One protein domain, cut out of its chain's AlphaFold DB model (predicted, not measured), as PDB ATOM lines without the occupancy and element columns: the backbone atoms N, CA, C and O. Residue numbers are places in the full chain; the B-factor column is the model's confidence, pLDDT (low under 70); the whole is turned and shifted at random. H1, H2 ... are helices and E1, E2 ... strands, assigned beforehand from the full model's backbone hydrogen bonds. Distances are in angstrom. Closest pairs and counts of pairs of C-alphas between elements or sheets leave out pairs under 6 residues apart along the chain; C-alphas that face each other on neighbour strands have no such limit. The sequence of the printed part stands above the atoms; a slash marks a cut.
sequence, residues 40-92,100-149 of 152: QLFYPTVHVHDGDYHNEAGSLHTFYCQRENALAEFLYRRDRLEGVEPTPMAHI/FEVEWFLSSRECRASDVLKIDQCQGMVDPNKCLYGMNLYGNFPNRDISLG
ATOM      1  N   GLN A  40     -49.610  32.819 -26.007       82.44
ATOM      2  CA  GLN A  40     -49.011  32.564 -24.703       82.44
ATOM      3  C   GLN A  40     -48.420  33.810 -24.047       82.44
ATOM      4  O   GLN A  40     -47.742  34.619 -24.675       82.44
ATOM      5  N   LEU A  41     -48.637  33.935 -22.736       82.38
ATOM      6  CA  LEU A  41     -47.919  34.891 -21.898       82.38
ATOM      7  C   LEU A  41     -46.799  34.157 -21.169       82.38
ATOM      8  O   LEU A  41     -47.065  33.337 -20.299       82.38
ATOM      9  N   PHE A  42     -45.557  34.432 -21.530       83.12
ATOM     10  CA  PHE A  42     -44.398  33.794 -20.922       83.12
ATOM     11  C   PHE A  42     -43.999  34.500 -19.614       83.12
ATOM     12  O   PHE A  42     -44.098  35.717 -19.519       83.12
ATOM     13  N   TYR A  43     -43.542  33.743 -18.622       83.31
ATOM     14  CA  TYR A  43     -42.920  34.187 -17.380       83.31
ATOM     15  C   TYR A  43     -41.618  33.396 -17.185       83.31
ATOM     16  O   TYR A  43     -41.645  32.183 -16.971       83.31
ATOM     17  N   PRO A  44     -40.470  34.069 -17.230       81.31
ATOM     18  CA  PRO A  44     -39.174  33.484 -16.981       81.31
ATOM     19  C   PRO A  44     -39.003  33.299 -15.490       81.31
ATOM     20  O   PRO A  44     -38.944  34.252 -14.707       81.31
ATOM     21  N   THR A  45     -38.940  32.049 -15.103       83.81
ATOM     22  CA  THR A  45     -38.864  31.662 -13.700       83.81
ATOM     23  C   THR A  45     -37.729  30.690 -13.456       83.81
ATOM     24  O   THR A  45     -37.500  30.312 -12.309       83.81
ATOM     25  N   VAL A  46     -36.975  30.322 -14.499       87.19
ATOM     26  CA  VAL A  46     -35.710  29.612 -14.338       87.19
ATOM     27  C   VAL A  46     -34.696  30.498 -13.614       87.19
ATOM     28  O   VAL A  46     -34.379  31.607 -14.039       87.19
ATOM     29  N   HIS A  47     -34.145  29.962 -12.533       85.44
ATOM     30  CA  HIS A  47     -33.041  30.539 -11.787       85.44
ATOM     31  C   HIS A  47     -31.752  29.789 -12.133       85.44
ATOM     32  O   HIS A  47     -31.689  28.562 -12.043       85.44
ATOM     33  N   VAL A  48     -30.716  30.537 -12.508       82.88
ATOM     34  CA  VAL A  48     -29.337  30.051 -12.635       82.88
ATOM     35  C   VAL A  48     -28.502  30.881 -11.675       82.88
ATOM     36  O   VAL A  48     -28.422  32.102 -11.809       82.88
ATOM     37  N   HIS A  49     -27.904  30.229 -10.691       81.50
ATOM     38  CA  HIS A  49     -27.029  30.865  -9.716       81.50
ATOM     39  C   HIS A  49     -25.842  29.948  -9.440       81.50
ATOM     40  O   HIS A  49     -25.846  28.780  -9.815       81.50
ATOM     41  N   ASP A  50     -24.770  30.507  -8.881       80.62
ATOM     42  CA  ASP A  50     -23.535  29.772  -8.569       80.62
ATOM     43  C   ASP A  50     -22.882  29.064  -9.775       80.62
ATOM     44  O   ASP A  50     -22.035  28.186  -9.624       80.62
ATOM     45  N   GLY A  51     -23.244  29.489 -10.991       82.94
ATOM     46  CA  GLY A  51     -22.773  28.901 -12.242       82.94
ATOM     47  C   GLY A  51     -23.431  27.569 -12.611       82.94
ATOM     48  O   GLY A  51     -22.929  26.918 -13.526       82.94
ATOM     49  N   ASP A  52     -24.522  27.172 -11.947       83.75
ATOM     50  CA  ASP A  52     -25.197  25.890 -12.174       83.75
ATOM     51  C   ASP A  52     -26.729  26.023 -12.277       83.75
ATOM     52  O   ASP A  52     -27.336  27.031 -11.896       83.75
ATOM     53  N   TYR A  53     -27.357  24.990 -12.834       90.12
ATOM     54  CA  TYR A  53     -28.803  24.816 -12.904       90.12
ATOM     55  C   TYR A  53     -29.249  23.772 -11.876       90.12
ATOM     56  O   TYR A  53     -28.804  22.623 -11.889       90.12
ATOM     57  N   HIS A  54     -30.197  24.148 -11.020       90.12
ATOM     58  CA  HIS A  54     -30.826  23.235 -10.069       90.12
ATOM     59  C   HIS A  54     -32.208  22.806 -10.559       90.12
ATOM     60  O   HIS A  54     -32.902  23.583 -11.204       90.12
ATOM     61  N   ASN A  55     -32.634  21.582 -10.233       92.88
ATOM     62  CA  ASN A  55     -33.966  21.082 -10.609       92.88
ATOM     63  C   ASN A  55     -35.107  21.794  -9.866       92.88
ATOM     64  O   ASN A  55     -36.246  21.766 -10.327       92.88
ATOM     65  N   GLU A  56     -34.802  22.419  -8.730       91.62
ATOM     66  CA  GLU A  56     -35.721  23.228  -7.939       91.62
ATOM     67  C   GLU A  56     -35.059  24.562  -7.595       91.62
ATOM     68  O   GLU A  56     -33.834  24.628  -7.467       91.62
ATOM     69  N   ALA A  57     -35.866  25.609  -7.456       88.12
ATOM     70  CA  ALA A  57     -35.410  26.928  -7.051       88.12
ATOM     71  C   ALA A  57     -36.419  27.594  -6.111       88.12
ATOM     72  O   ALA A  57     -37.639  27.449  -6.259       88.12
ATOM     73  N   GLY A  58     -35.889  28.366  -5.161       84.31
ATOM     74  CA  GLY A  58     -36.692  29.239  -4.320       84.31
ATOM     75  C   GLY A  58     -37.268  30.381  -5.152       84.31
ATOM     76  O   GLY A  58     -36.523  31.132  -5.775       84.31
ATOM     77  N   SER A  59     -38.587  30.532  -5.136       81.50
ATOM     78  CA  SER A  59     -39.291  31.639  -5.766       81.50
ATOM     79  C   SER A  59     -39.866  32.571  -4.707       81.50
ATOM     80  O   SER A  59     -40.440  32.126  -3.710       81.50
ATOM     81  N   LEU A  60     -39.724  33.873  -4.954       80.88
ATOM     82  CA  LEU A  60     -40.371  34.940  -4.201       80.88
ATOM     83  C   LEU A  60     -40.959  35.977  -5.173       80.88
ATOM     84  O   LEU A  60     -40.611  37.154  -5.130       80.88
ATOM     85  N   HIS A  61     -41.797  35.515  -6.103       80.12
ATOM     86  CA  HIS A  61     -42.317  36.337  -7.197       80.12
ATOM     87  C   HIS A  61     -43.824  36.522  -7.093       80.12
ATOM     88  O   HIS A  61     -44.539  35.609  -6.692       80.12
ATOM     89  N   THR A  62     -44.304  37.673  -7.554       80.19
ATOM     90  CA  THR A  62     -45.711  37.872  -7.899       80.19
ATOM     91  C   THR A  62     -45.809  38.119  -9.398       80.19
ATOM     92  O   THR A  62     -45.219  39.065  -9.920       80.19
ATOM     93  N   PHE A  63     -46.551  37.273 -10.103       82.88
ATOM     94  CA  PHE A  63     -46.834  37.438 -11.527       82.88
ATOM     95  C   PHE A  63     -48.122  38.206 -11.708       82.88
ATOM     96  O   PHE A  63     -49.104  37.863 -11.064       82.88
ATOM     97  N   TYR A  64     -48.145  39.179 -12.616       82.19
ATOM     98  CA  TYR A  64     -49.336  39.965 -12.923       82.19
ATOM     99  C   TYR A  64     -49.781  39.768 -14.377       82.19
ATOM    100  O   TYR A  64     -48.942  39.629 -15.267       82.19
ATOM    101  N   CYS A  65     -51.093  39.760 -14.625       83.69
ATOM    102  CA  CYS A  65     -51.708  39.558 -15.938       83.69
ATOM    103  C   CYS A  65     -53.030  40.338 -16.054       83.69
ATOM    104  O   CYS A  65     -53.774  40.433 -15.084       83.69
ATOM    105  N   GLN A  66     -53.358  40.865 -17.239       83.75
ATOM    106  CA  GLN A  66     -54.631  41.562 -17.514       83.75
ATOM    107  C   GLN A  66     -55.535  40.815 -18.520       83.75
ATOM    108  O   GLN A  66     -56.418  41.418 -19.134       83.75
ATOM    109  N   ARG A  67     -55.313  39.506 -18.725       83.38
ATOM    110  CA  ARG A  67     -56.171  38.645 -19.561       83.38
ATOM    111  C   ARG A  67     -57.441  38.255 -18.806       83.38
ATOM    112  O   ARG A  67     -57.388  37.969 -17.616       83.38
ATOM    113  N   GLU A  68     -58.566  38.163 -19.510       80.12
ATOM    114  CA  GLU A  68     -59.866  37.815 -18.910       80.12
ATOM    115  C   GLU A  68     -59.856  36.444 -18.211       80.12
ATOM    116  O   GLU A  68     -60.461  36.272 -17.154       80.12
ATOM    117  N   ASN A  69     -59.124  35.471 -18.765       79.38
ATOM    118  CA  ASN A  69     -59.018  34.114 -18.229       79.38
ATOM    119  C   ASN A  69     -57.835  33.909 -17.260       79.38
ATOM    120  O   ASN A  69     -57.605  32.780 -16.826       79.38
ATOM    121  N   ALA A  70     -57.112  34.970 -16.880       80.75
ATOM    122  CA  ALA A  70     -55.857  34.859 -16.133       80.75
ATOM    123  C   ALA A  70     -55.990  34.093 -14.810       80.75
ATOM    124  O   ALA A  70     -55.116  33.305 -14.471       80.75
ATOM    125  N   LEU A  71     -57.093  34.262 -14.067       78.50
ATOM    126  CA  LEU A  71     -57.275  33.524 -12.812       78.50
ATOM    127  C   LEU A  71     -57.383  32.007 -13.031       78.50
ATOM    128  O   LEU A  71     -56.826  31.238 -12.255       78.50
ATOM    129  N   ALA A  72     -58.099  31.576 -14.071       79.81
ATOM    130  CA  ALA A  72     -58.228  30.157 -14.383       79.81
ATOM    131  C   ALA A  72     -56.879  29.571 -14.830       79.81
ATOM    132  O   ALA A  72     -56.506  28.484 -14.392       79.81
ATOM    133  N   GLU A  73     -56.115  30.323 -15.626       84.06
ATOM    134  CA  GLU A  73     -54.761  29.938 -16.031       84.06
ATOM    135  C   GLU A  73     -53.810  29.854 -14.829       84.06
ATOM    136  O   GLU A  73     -53.062  28.887 -14.704       84.06
ATOM    137  N   PHE A  74     -53.870  30.811 -13.901       83.94
ATOM    138  CA  PHE A  74     -53.068  30.783 -12.679       83.94
ATOM    139  C   PHE A  74     -53.415  29.596 -11.771       83.94
ATOM    140  O   PHE A  74     -52.509  28.927 -11.275       83.94
ATOM    141  N   LEU A  75     -54.701  29.270 -11.603       80.19
ATOM    142  CA  LEU A  75     -55.126  28.080 -10.856       80.19
ATOM    143  C   LEU A  75     -54.606  26.792 -11.505       80.19
ATOM    144  O   LEU A  75     -54.012  25.960 -10.821       80.19
ATOM    145  N   TYR A  76     -54.745  26.669 -12.827       84.31
ATOM    146  CA  TYR A  76     -54.196  25.541 -13.579       84.31
ATOM    147  C   TYR A  76     -52.680  25.403 -13.370       84.31
ATOM    148  O   TYR A  76     -52.166  24.298 -13.180       84.31
ATOM    149  N   ARG A  77     -51.941  26.520 -13.378       85.81
ATOM    150  CA  ARG A  77     -50.488  26.511 -13.153       85.81
ATOM    151  C   ARG A  77     -50.099  26.138 -11.738       85.81
ATOM    152  O   ARG A  77     -49.169  25.347 -11.595       85.81
ATOM    153  N   ARG A  78     -50.799  26.643 -10.724       82.50
ATOM    154  CA  ARG A  78     -50.591  26.221  -9.335       82.50
ATOM    155  C   ARG A  78     -50.769  24.710  -9.205       82.50
ATOM    156  O   ARG A  78     -49.844  24.049  -8.748       82.50
ATOM    157  N   ASP A  79     -51.886  24.158  -9.683       83.62
ATOM    158  CA  ASP A  79     -52.169  22.717  -9.575       83.62
ATOM    159  C   ASP A  79     -51.037  21.886 -10.211       83.62
ATOM    160  O   ASP A  79     -50.506  20.952  -9.611       83.62
ATOM    161  N   ARG A  80     -50.558  22.308 -11.388       84.75
ATOM    162  CA  ARG A  80     -49.410  21.695 -12.082       84.75
ATOM    163  C   ARG A  80     -48.076  21.816 -11.337       84.75
ATOM    164  O   ARG A  80     -47.192  20.985 -11.567       84.75
ATOM    165  N   LEU A  81     -47.872  22.869 -10.548       81.88
ATOM    166  CA  LEU A  81     -46.671  23.073  -9.731       81.88
ATOM    167  C   LEU A  81     -46.721  22.244  -8.448       81.88
ATOM    168  O   LEU A  81     -45.703  21.681  -8.063       81.88
ATOM    169  N   GLU A  82     -47.904  22.104  -7.854       81.69
ATOM    170  CA  GLU A  82     -48.149  21.272  -6.671       81.69
ATOM    171  C   GLU A  82     -48.257  19.773  -7.005       81.69
ATOM    172  O   GLU A  82     -48.295  18.932  -6.108       81.69
ATOM    173  N   GLY A  83     -48.284  19.417  -8.295       82.81
ATOM    174  CA  GLY A  83     -48.408  18.030  -8.748       82.81
ATOM    175  C   GLY A  83     -49.813  17.454  -8.562       82.81
ATOM    176  O   GLY A  83     -49.975  16.236  -8.498       82.81
ATOM    177  N   VAL A  84     -50.821  18.321  -8.472       83.69
ATOM    178  CA  VAL A  84     -52.235  17.963  -8.350       83.69
ATOM    179  C   VAL A  84     -52.888  18.005  -9.734       83.69
ATOM    180  O   VAL A  84     -52.498  18.789 -10.601       83.69
ATOM    181  N   GLU A  85     -53.879  17.140  -9.961       81.94
ATOM    182  CA  GLU A  85     -54.674  17.172 -11.191       81.94
ATOM    183  C   GLU A  85     -55.408  18.519 -11.319       81.94
ATOM    184  O   GLU A  85     -56.175  18.870 -10.417       81.94
ATOM    185  N   PRO A  86     -55.198  19.276 -12.415       79.12
ATOM    186  CA  PRO A  86     -55.786  20.597 -12.552       79.12
ATOM    187  C   PRO A  86     -57.309  20.559 -12.590       79.12
ATOM    188  O   PRO A  86     -57.908  19.778 -13.337       79.12
ATOM    189  N   THR A  87     -57.948  21.457 -11.844       68.31
ATOM    190  CA  THR A  87     -59.406  21.615 -11.940       68.31
ATOM    191  C   THR A  87     -59.771  22.113 -13.346       68.31
ATOM    192  O   THR A  87     -59.248  23.149 -13.768       68.31
ATOM    193  N   PRO A  88     -60.663  21.438 -14.101       65.94
ATOM    194  CA  PRO A  88     -61.021  21.894 -15.441       65.94
ATOM    195  C   PRO A  88     -61.644  23.292 -15.408       65.94
ATOM    196  O   PRO A  88     -62.502  23.565 -14.565       65.94
ATOM    197  N   MET A  89     -61.272  24.166 -16.352       62.44
ATOM    198  CA  MET A  89     -61.698  25.577 -16.350       62.44
ATOM    199  C   MET A  89     -63.222  25.762 -16.287       62.44
ATOM    200  O   MET A  89     -63.700  26.680 -15.630       62.44
ATOM    201  N   ALA A  90     -63.993  24.858 -16.904       57.94
ATOM    202  CA  ALA A  90     -65.460  24.874 -16.882       57.94
ATOM    203  C   ALA A  90     -66.073  24.692 -15.477       57.94
ATOM    204  O   ALA A  90     -67.251  24.985 -15.277       57.94
ATOM    205  N   HIS A  91     -65.293  24.203 -14.510       51.59
ATOM    206  CA  HIS A  91     -65.716  23.971 -13.127       51.59
ATOM    207  C   HIS A  91     -65.177  25.016 -12.149       51.59
ATOM    208  O   HIS A  91     -65.535  24.995 -10.971       51.59
ATOM    209  N   ILE A  92     -64.358  25.955 -12.627       58.12
ATOM    210  CA  ILE A  92     -63.860  27.073 -11.833       58.12
ATOM    211  C   ILE A  92     -64.980  28.125 -11.759       58.12
ATOM    212  O   ILE A  92     -65.006  29.115 -12.491       58.12
ATOM    213  N   PHE A 100     -59.776  37.671  -1.903       42.38
ATOM    214  CA  PHE A 100     -59.101  36.608  -1.201       42.38
ATOM    215  C   PHE A 100     -57.607  36.919  -1.243       42.38
ATOM    216  O   PHE A 100     -56.937  36.615  -2.226       42.38
ATOM    217  N   GLU A 101     -57.079  37.466  -0.149       41.53
ATOM    218  CA  GLU A 101     -55.729  37.123   0.303       41.53
ATOM    219  C   GLU A 101     -55.722  35.623   0.656       41.53
ATOM    220  O   GLU A 101     -55.716  35.232   1.821       41.53
ATOM    221  N   VAL A 102     -55.792  34.742  -0.344       43.59
ATOM    222  CA  VAL A 102     -55.173  33.425  -0.181       43.59
ATOM    223  C   VAL A 102     -53.729  33.624  -0.591       43.59
ATOM    224  O   VAL A 102     -53.475  34.218  -1.632       43.59
ATOM    225  N   GLU A 103     -52.823  33.108   0.226       53.56
ATOM    226  CA  GLU A 103     -51.355  33.019   0.133       53.56
ATOM    227  C   GLU A 103     -50.738  33.039  -1.293       53.56
ATOM    228  O   GLU A 103     -49.623  33.516  -1.485       53.56
ATOM    229  N   TRP A 104     -51.496  32.610  -2.306       52.34
ATOM    230  CA  TRP A 104     -51.124  32.433  -3.708       52.34
ATOM    231  C   TRP A 104     -51.699  33.430  -4.726       52.34
ATOM    232  O   TRP A 104     -51.207  33.448  -5.851       52.34
ATOM    233  N   PHE A 105     -52.719  34.242  -4.425       59.06
ATOM    234  CA  PHE A 105     -53.388  35.049  -5.463       59.06
ATOM    235  C   PHE A 105     -53.707  36.480  -5.024       59.06
ATOM    236  O   PHE A 105     -54.225  36.727  -3.943       59.06
ATOM    237  N   LEU A 106     -53.459  37.421  -5.933       54.62
ATOM    238  CA  LEU A 106     -53.934  38.802  -5.895       54.62
ATOM    239  C   LEU A 106     -55.005  38.938  -6.976       54.62
ATOM    240  O   LEU A 106     -54.710  39.206  -8.132       54.62
ATOM    241  N   SER A 107     -56.268  38.702  -6.646       52.41
ATOM    242  CA  SER A 107     -57.350  38.896  -7.614       52.41
ATOM    243  C   SER A 107     -57.915  40.308  -7.490       52.41
ATOM    244  O   SER A 107     -58.673  40.584  -6.565       52.41
ATOM    245  N   SER A 108     -57.638  41.177  -8.465       47.28
ATOM    246  CA  SER A 108     -58.300  42.479  -8.612       47.28
ATOM    247  C   SER A 108     -59.628  42.343  -9.393       47.28
ATOM    248  O   SER A 108     -60.033  43.210 -10.159       47.28
ATOM    249  N   ARG A 109     -60.373  41.239  -9.213       50.66
ATOM    250  CA  ARG A 109     -61.700  41.072  -9.850       50.66
ATOM    251  C   ARG A 109     -62.660  42.229  -9.566       50.66
ATOM    252  O   ARG A 109     -63.543  42.481 -10.377       50.66
ATOM    253  N   GLU A 110     -62.457  42.925  -8.452       56.12
ATOM    254  CA  GLU A 110     -63.285  44.046  -8.005       56.12
ATOM    255  C   GLU A 110     -62.577  45.403  -8.072       56.12
ATOM    256  O   GLU A 110     -63.176  46.418  -7.719       56.12
ATOM    257  N   CYS A 111     -61.324  45.459  -8.528       62.12
ATOM    258  CA  CYS A 111     -60.604  46.719  -8.632       62.12
ATOM    259  C   CYS A 111     -59.821  46.824  -9.938       62.12
ATOM    260  O   CYS A 111     -59.258  45.866 -10.465       62.12
ATOM    261  N   ARG A 112     -59.842  48.012 -10.519       82.50
ATOM    262  CA  ARG A 112     -59.114  48.324 -11.740       82.50
ATOM    263  C   ARG A 112     -57.626  48.351 -11.431       82.50
ATOM    264  O   ARG A 112     -57.226  48.620 -10.300       82.50
ATOM    265  N   ALA A 113     -56.787  48.156 -12.443       82.81
ATOM    266  CA  ALA A 113     -55.349  48.331 -12.272       82.81
ATOM    267  C   ALA A 113     -55.002  49.713 -11.675       82.81
ATOM    268  O   ALA A 113     -54.076  49.815 -10.873       82.81
ATOM    269  N   SER A 114     -55.790  50.754 -11.983       85.12
ATOM    270  CA  SER A 114     -55.648  52.097 -11.400       85.12
ATOM    271  C   SER A 114     -55.855  52.192  -9.894       85.12
ATOM    272  O   SER A 114     -55.409  53.160  -9.286       85.12
ATOM    273  N   ASP A 115     -56.541  51.225  -9.299       81.06
ATOM    274  CA  ASP A 115     -56.886  51.253  -7.880       81.06
ATOM    275  C   ASP A 115     -55.751  50.678  -7.018       81.06
ATOM    276  O   ASP A 115     -55.710  50.909  -5.811       81.06
ATOM    277  N   VAL A 116     -54.826  49.930  -7.634       76.38
ATOM    278  CA  VAL A 116     -53.763  49.181  -6.943       76.38
ATOM    279  C   VAL A 116     -52.352  49.505  -7.441       76.38
ATOM    280  O   VAL A 116     -51.384  49.235  -6.733       76.38
ATOM    281  N   LEU A 117     -52.210  50.108  -8.625       78.31
ATOM    282  CA  LEU A 117     -50.925  50.507  -9.201       78.31
ATOM    283  C   LEU A 117     -50.795  52.027  -9.308       78.31
ATOM    284  O   LEU A 117     -51.756  52.755  -9.555       78.31
ATOM    285  N   LYS A 118     -49.552  52.507  -9.215       83.06
ATOM    286  CA  LYS A 118     -49.182  53.873  -9.595       83.06
ATOM    287  C   LYS A 118     -49.120  53.961 -11.121       83.06
ATOM    288  O   LYS A 118     -48.089  53.674 -11.720       83.06
ATOM    289  N   ILE A 119     -50.247  54.279 -11.754       84.06
ATOM    290  CA  ILE A 119     -50.398  54.245 -13.223       84.06
ATOM    291  C   ILE A 119     -49.407  55.154 -13.948       84.06
ATOM    292  O   ILE A 119     -48.938  54.808 -15.029       84.06
ATOM    293  N   ASP A 120     -49.047  56.281 -13.342       82.56
ATOM    294  CA  ASP A 120     -48.001  57.180 -13.828       82.56
ATOM    295  C   ASP A 120     -46.640  56.481 -13.974       82.56
ATOM    296  O   ASP A 120     -45.881  56.804 -14.883       82.56
ATOM    297  N   GLN A 121     -46.358  55.477 -13.140       79.25
ATOM    298  CA  GLN A 121     -45.131  54.672 -13.185       79.25
ATOM    299  C   GLN A 121     -45.241  53.436 -14.091       79.25
ATOM    300  O   GLN A 121     -44.236  52.780 -14.351       79.25
ATOM    301  N   CYS A 122     -46.440  53.106 -14.580       77.19
ATOM    302  CA  CYS A 122     -46.712  51.929 -15.417       77.19
ATOM    303  C   CYS A 122     -47.224  52.304 -16.819       77.19
ATOM    304  O   CYS A 122     -47.840  51.481 -17.506       77.19
ATOM    305  N   GLN A 123     -47.028  53.556 -17.235       76.94
ATOM    306  CA  GLN A 123     -47.581  54.082 -18.477       76.94
ATOM    307  C   GLN A 123     -47.133  53.244 -19.686       76.94
ATOM    308  O   GLN A 123     -45.946  53.036 -19.914       76.94
ATOM    309  N   GLY A 124     -48.103  52.771 -20.474       78.62
ATOM    310  CA  GLY A 124     -47.859  51.956 -21.671       78.62
ATOM    311  C   GLY A 124     -47.702  50.453 -21.414       78.62
ATOM    312  O   GLY A 124     -47.755  49.688 -22.369       78.62
ATOM    313  N   MET A 125     -47.574  50.020 -20.156       78.06
ATOM    314  CA  MET A 125     -47.469  48.599 -19.790       78.06
ATOM    315  C   MET A 125     -48.790  48.000 -19.314       78.06
ATOM    316  O   MET A 125     -49.019  46.800 -19.441       78.06
ATOM    317  N   VAL A 126     -49.630  48.834 -18.707       82.88
ATOM    318  CA  VAL A 126     -50.851  48.419 -18.022       82.88
ATOM    319  C   VAL A 126     -52.014  49.247 -18.547       82.88
ATOM    320  O   VAL A 126     -51.926  50.473 -18.625       82.88
ATOM    321  N   ASP A 127     -53.122  48.589 -18.875       88.06
ATOM    322  CA  ASP A 127     -54.389  49.274 -19.117       88.06
ATOM    323  C   ASP A 127     -55.026  49.620 -17.762       88.06
ATOM    324  O   ASP A 127     -55.438  48.707 -17.038       88.06
ATOM    325  N   PRO A 128     -55.128  50.910 -17.391       88.06
ATOM    326  CA  PRO A 128     -55.620  51.310 -16.078       88.06
ATOM    327  C   PRO A 128     -57.078  50.916 -15.840       88.06
ATOM    328  O   PRO A 128     -57.489  50.848 -14.688       88.06
ATOM    329  N   ASN A 129     -57.860  50.662 -16.895       89.81
ATOM    330  CA  ASN A 129     -59.288  50.363 -16.789       89.81
ATOM    331  C   ASN A 129     -59.596  48.863 -16.732       89.81
ATOM    332  O   ASN A 129     -60.741  48.497 -16.465       89.81
ATOM    333  N   LYS A 130     -58.608  48.002 -16.996       85.50
ATOM    334  CA  LYS A 130     -58.771  46.546 -16.925       85.50
ATOM    335  C   LYS A 130     -58.502  46.025 -15.522       85.50
ATOM    336  O   LYS A 130     -57.766  46.633 -14.743       85.50
ATOM    337  N   CYS A 131     -59.067  44.857 -15.232       84.44
ATOM    338  CA  CYS A 131     -58.694  44.083 -14.058       84.44
ATOM    339  C   CYS A 131     -57.229  43.634 -14.162       84.44
ATOM    340  O   CYS A 131     -56.687  43.413 -15.249       84.44
ATOM    341  N   LEU A 132     -56.603  43.495 -13.006       80.19
ATOM    342  CA  LEU A 132     -55.270  42.980 -12.781       80.19
ATOM    343  C   LEU A 132     -55.389  41.677 -11.984       80.19
ATOM    344  O   LEU A 132     -55.946  41.613 -10.893       80.19
ATOM    345  N   TYR A 133     -54.852  40.603 -12.523       81.75
ATOM    346  CA  TYR A 133     -54.768  39.329 -11.830       81.75
ATOM    347  C   TYR A 133     -53.326  39.120 -11.410       81.75
ATOM    348  O   TYR A 133     -52.418  39.406 -12.184       81.75
ATOM    349  N   GLY A 134     -53.126  38.610 -10.207       80.00
ATOM    350  CA  GLY A 134     -51.829  38.332  -9.632       80.00
ATOM    351  C   GLY A 134     -51.750  36.909  -9.085       80.00
ATOM    352  O   GLY A 134     -52.711  36.420  -8.491       80.00
ATOM    353  N   MET A 135     -50.602  36.264  -9.257       82.44
ATOM    354  CA  MET A 135     -50.263  34.981  -8.643       82.44
ATOM    355  C   MET A 135     -48.950  35.124  -7.880       82.44
ATOM    356  O   MET A 135     -47.917  35.413  -8.478       82.44
ATOM    357  N   ASN A 136     -48.992  34.911  -6.572       80.50
ATOM    358  CA  ASN A 136     -47.812  34.790  -5.730       80.50
ATOM    359  C   ASN A 136     -47.242  33.380  -5.885       80.50
ATOM    360  O   ASN A 136     -47.955  32.401  -5.700       80.50
ATOM    361  N   LEU A 137     -45.958  33.282  -6.201       81.38
ATOM    362  CA  LEU A 137     -45.199  32.043  -6.257       81.38
ATOM    363  C   LEU A 137     -44.117  32.102  -5.180       81.38
ATOM    364  O   LEU A 137     -43.009  32.589  -5.435       81.38
ATOM    365  N   TYR A 138     -44.465  31.632  -3.980       83.75
ATOM    366  CA  TYR A 138     -43.618  31.649  -2.786       83.75
ATOM    367  C   TYR A 138     -43.312  30.226  -2.322       83.75
ATOM    368  O   TYR A 138     -44.220  29.476  -1.974       83.75
ATOM    369  N   GLY A 139     -42.035  29.841  -2.324       84.69
ATOM    370  CA  GLY A 139     -41.612  28.490  -1.940       84.69
ATOM    371  C   GLY A 139     -40.577  27.895  -2.885       84.69
ATOM    372  O   GLY A 139     -40.017  28.601  -3.718       84.69
ATOM    373  N   ASN A 140     -40.306  26.599  -2.732       87.06
ATOM    374  CA  ASN A 140     -39.379  25.868  -3.591       87.06
ATOM    375  C   ASN A 140     -40.173  25.080  -4.637       87.06
ATOM    376  O   ASN A 140     -40.996  24.239  -4.276       87.06
ATOM    377  N   PHE A 141     -39.940  25.363  -5.917       87.62
ATOM    378  CA  PHE A 141     -40.682  24.765  -7.031       87.62
ATOM    379  C   PHE A 141     -39.735  24.177  -8.066       87.62
ATOM    380  O   PHE A 141     -38.569  24.577  -8.103       87.62
ATOM    381  N   PRO A 142     -40.224  23.287  -8.955       90.00
ATOM    382  CA  PRO A 142     -39.467  22.889 -10.131       90.00
ATOM    383  C   PRO A 142     -38.950  24.120 -10.878       90.00
ATOM    384  O   PRO A 142     -39.723  25.021 -11.208       90.00
ATOM    385  N   ASN A 143     -37.650  24.143 -11.148       89.62
ATOM    386  CA  ASN A 143     -36.959  25.269 -11.761       89.62
ATOM    387  C   ASN A 143     -37.210  25.303 -13.275       89.62
ATOM    388  O   ASN A 143     -36.371  24.916 -14.085       89.62
ATOM    389  N   ARG A 144     -38.421  25.694 -13.660       87.75
ATOM    390  CA  ARG A 144     -38.888  25.742 -15.047       87.75
ATOM    391  C   ARG A 144     -39.624  27.044 -15.291       87.75
ATOM    392  O   ARG A 144     -40.247  27.571 -14.371       87.75
ATOM    393  N   ASP A 145     -39.587  27.514 -16.530       87.00
ATOM    394  CA  ASP A 145     -40.366  28.674 -16.943       87.00
ATOM    395  C   ASP A 145     -41.868  28.381 -16.900       87.00
ATOM    396  O   ASP A 145     -42.315  27.233 -17.034       87.00
ATOM    397  N   ILE A 146     -42.654  29.435 -16.709       85.44
ATOM    398  CA  ILE A 146     -44.112  29.377 -16.662       85.44
ATOM    399  C   ILE A 146     -44.648  30.120 -17.879       85.44
ATOM    400  O   ILE A 146     -44.380  31.294 -18.046       85.44
ATOM    401  N   SER A 147     -45.484  29.489 -18.695       85.81
ATOM    402  CA  SER A 147     -46.315  30.214 -19.670       85.81
ATOM    403  C   SER A 147     -47.753  30.298 -19.163       85.81
ATOM    404  O   SER A 147     -48.161  29.479 -18.353       85.81
ATOM    405  N   LEU A 148     -48.590  31.200 -19.648       83.44
ATOM    406  CA  LEU A 148     -50.053  31.088 -19.596       83.44
ATOM    407  C   LEU A 148     -50.568  30.962 -21.029       83.44
ATOM    408  O   LEU A 148     -49.909  31.461 -21.932       83.44
ATOM    409  N   GLY A 149     -51.711  30.310 -21.244       77.88
ATOM    410  CA  GLY A 149     -52.261  30.060 -22.585       77.88
ATOM    411  C   GLY A 149     -52.283  28.593 -23.031       77.88
ATOM    412  O   GLY A 149     -52.786  28.310 -24.111       77.88
TER     413      GLY A 149
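This is residues 40 to 92 and 100 to 149 of the 152 residues of an uncharacterized protein of Proteobacteria bacterium (UniProt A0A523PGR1). A long, twisted antiparallel sheet, E2 - E4 - E3, has helix H1 packed along one face, and the short strand pair E1 and E5 packs on H1 through E5. Residues 48 to 53 lie at one end of the longest axis, H2 and residues 117 to 130 near the other. The 103 printed residues, with two named helices and five named strands in the order E1 E2 H1 E3 H2 E4 E5, are mixed in class, in two layers, H1 on the sheet. The whole is compact, radius of gyration of the C-alphas 14.8 A, spanning 41 by 36 by 26 A.

E1, residues 41 to 43, is antiparallel to E5, residues 146 to 148, with N 43 and O 146 at 2.7 A. E2, residues 56 to 65, is antiparallel to E4, residues 131 to 142, with N 59 and O 139 at 2.8 A. H1, residues 70 to 82, is on the sheet at a height of 8.7 A. It runs along E4, at 8 degrees on the local plane, and lies over E4 but only just not over E2, on which 2 of its 13 C-alphas fall. The closest C-alphas of H1 and E4 are those of Ala 70 and Tyr 133, 6.3 A apart; those of H1 and E5 are Glu 73 and Leu 148, 6.0 A apart. E3, residues 105 to 112, is antiparallel to E4, with N 106 and O 134 at 2.8 A. H2, residues 113 to 116, only grazes the sheet. In H1 every O i to N i+4 pair is within hydrogen-bond range; H2 is too short for one.

E1 begins at C-alpha 41 (-47.919, 34.891, -21.898) and E5 ends at C-alpha 148 (-50.053, 31.088, -19.596). E2 is 24.2 A long, H1 18.3 A, E3 15.8 A and E4 28.9 A. E4 bends by 89 degrees at residue 139.

The C-alphas of Gly 51 and Glu 110, the two farthest apart, are 43.5 A apart. Residues 93 to 99 are not printed, with 15.1 A between C-alphas 92 and 100. The links E1 to E2 and H2 to E4 are long. Residues 87 to 92 and 100 to 111 have pLDDT under 70.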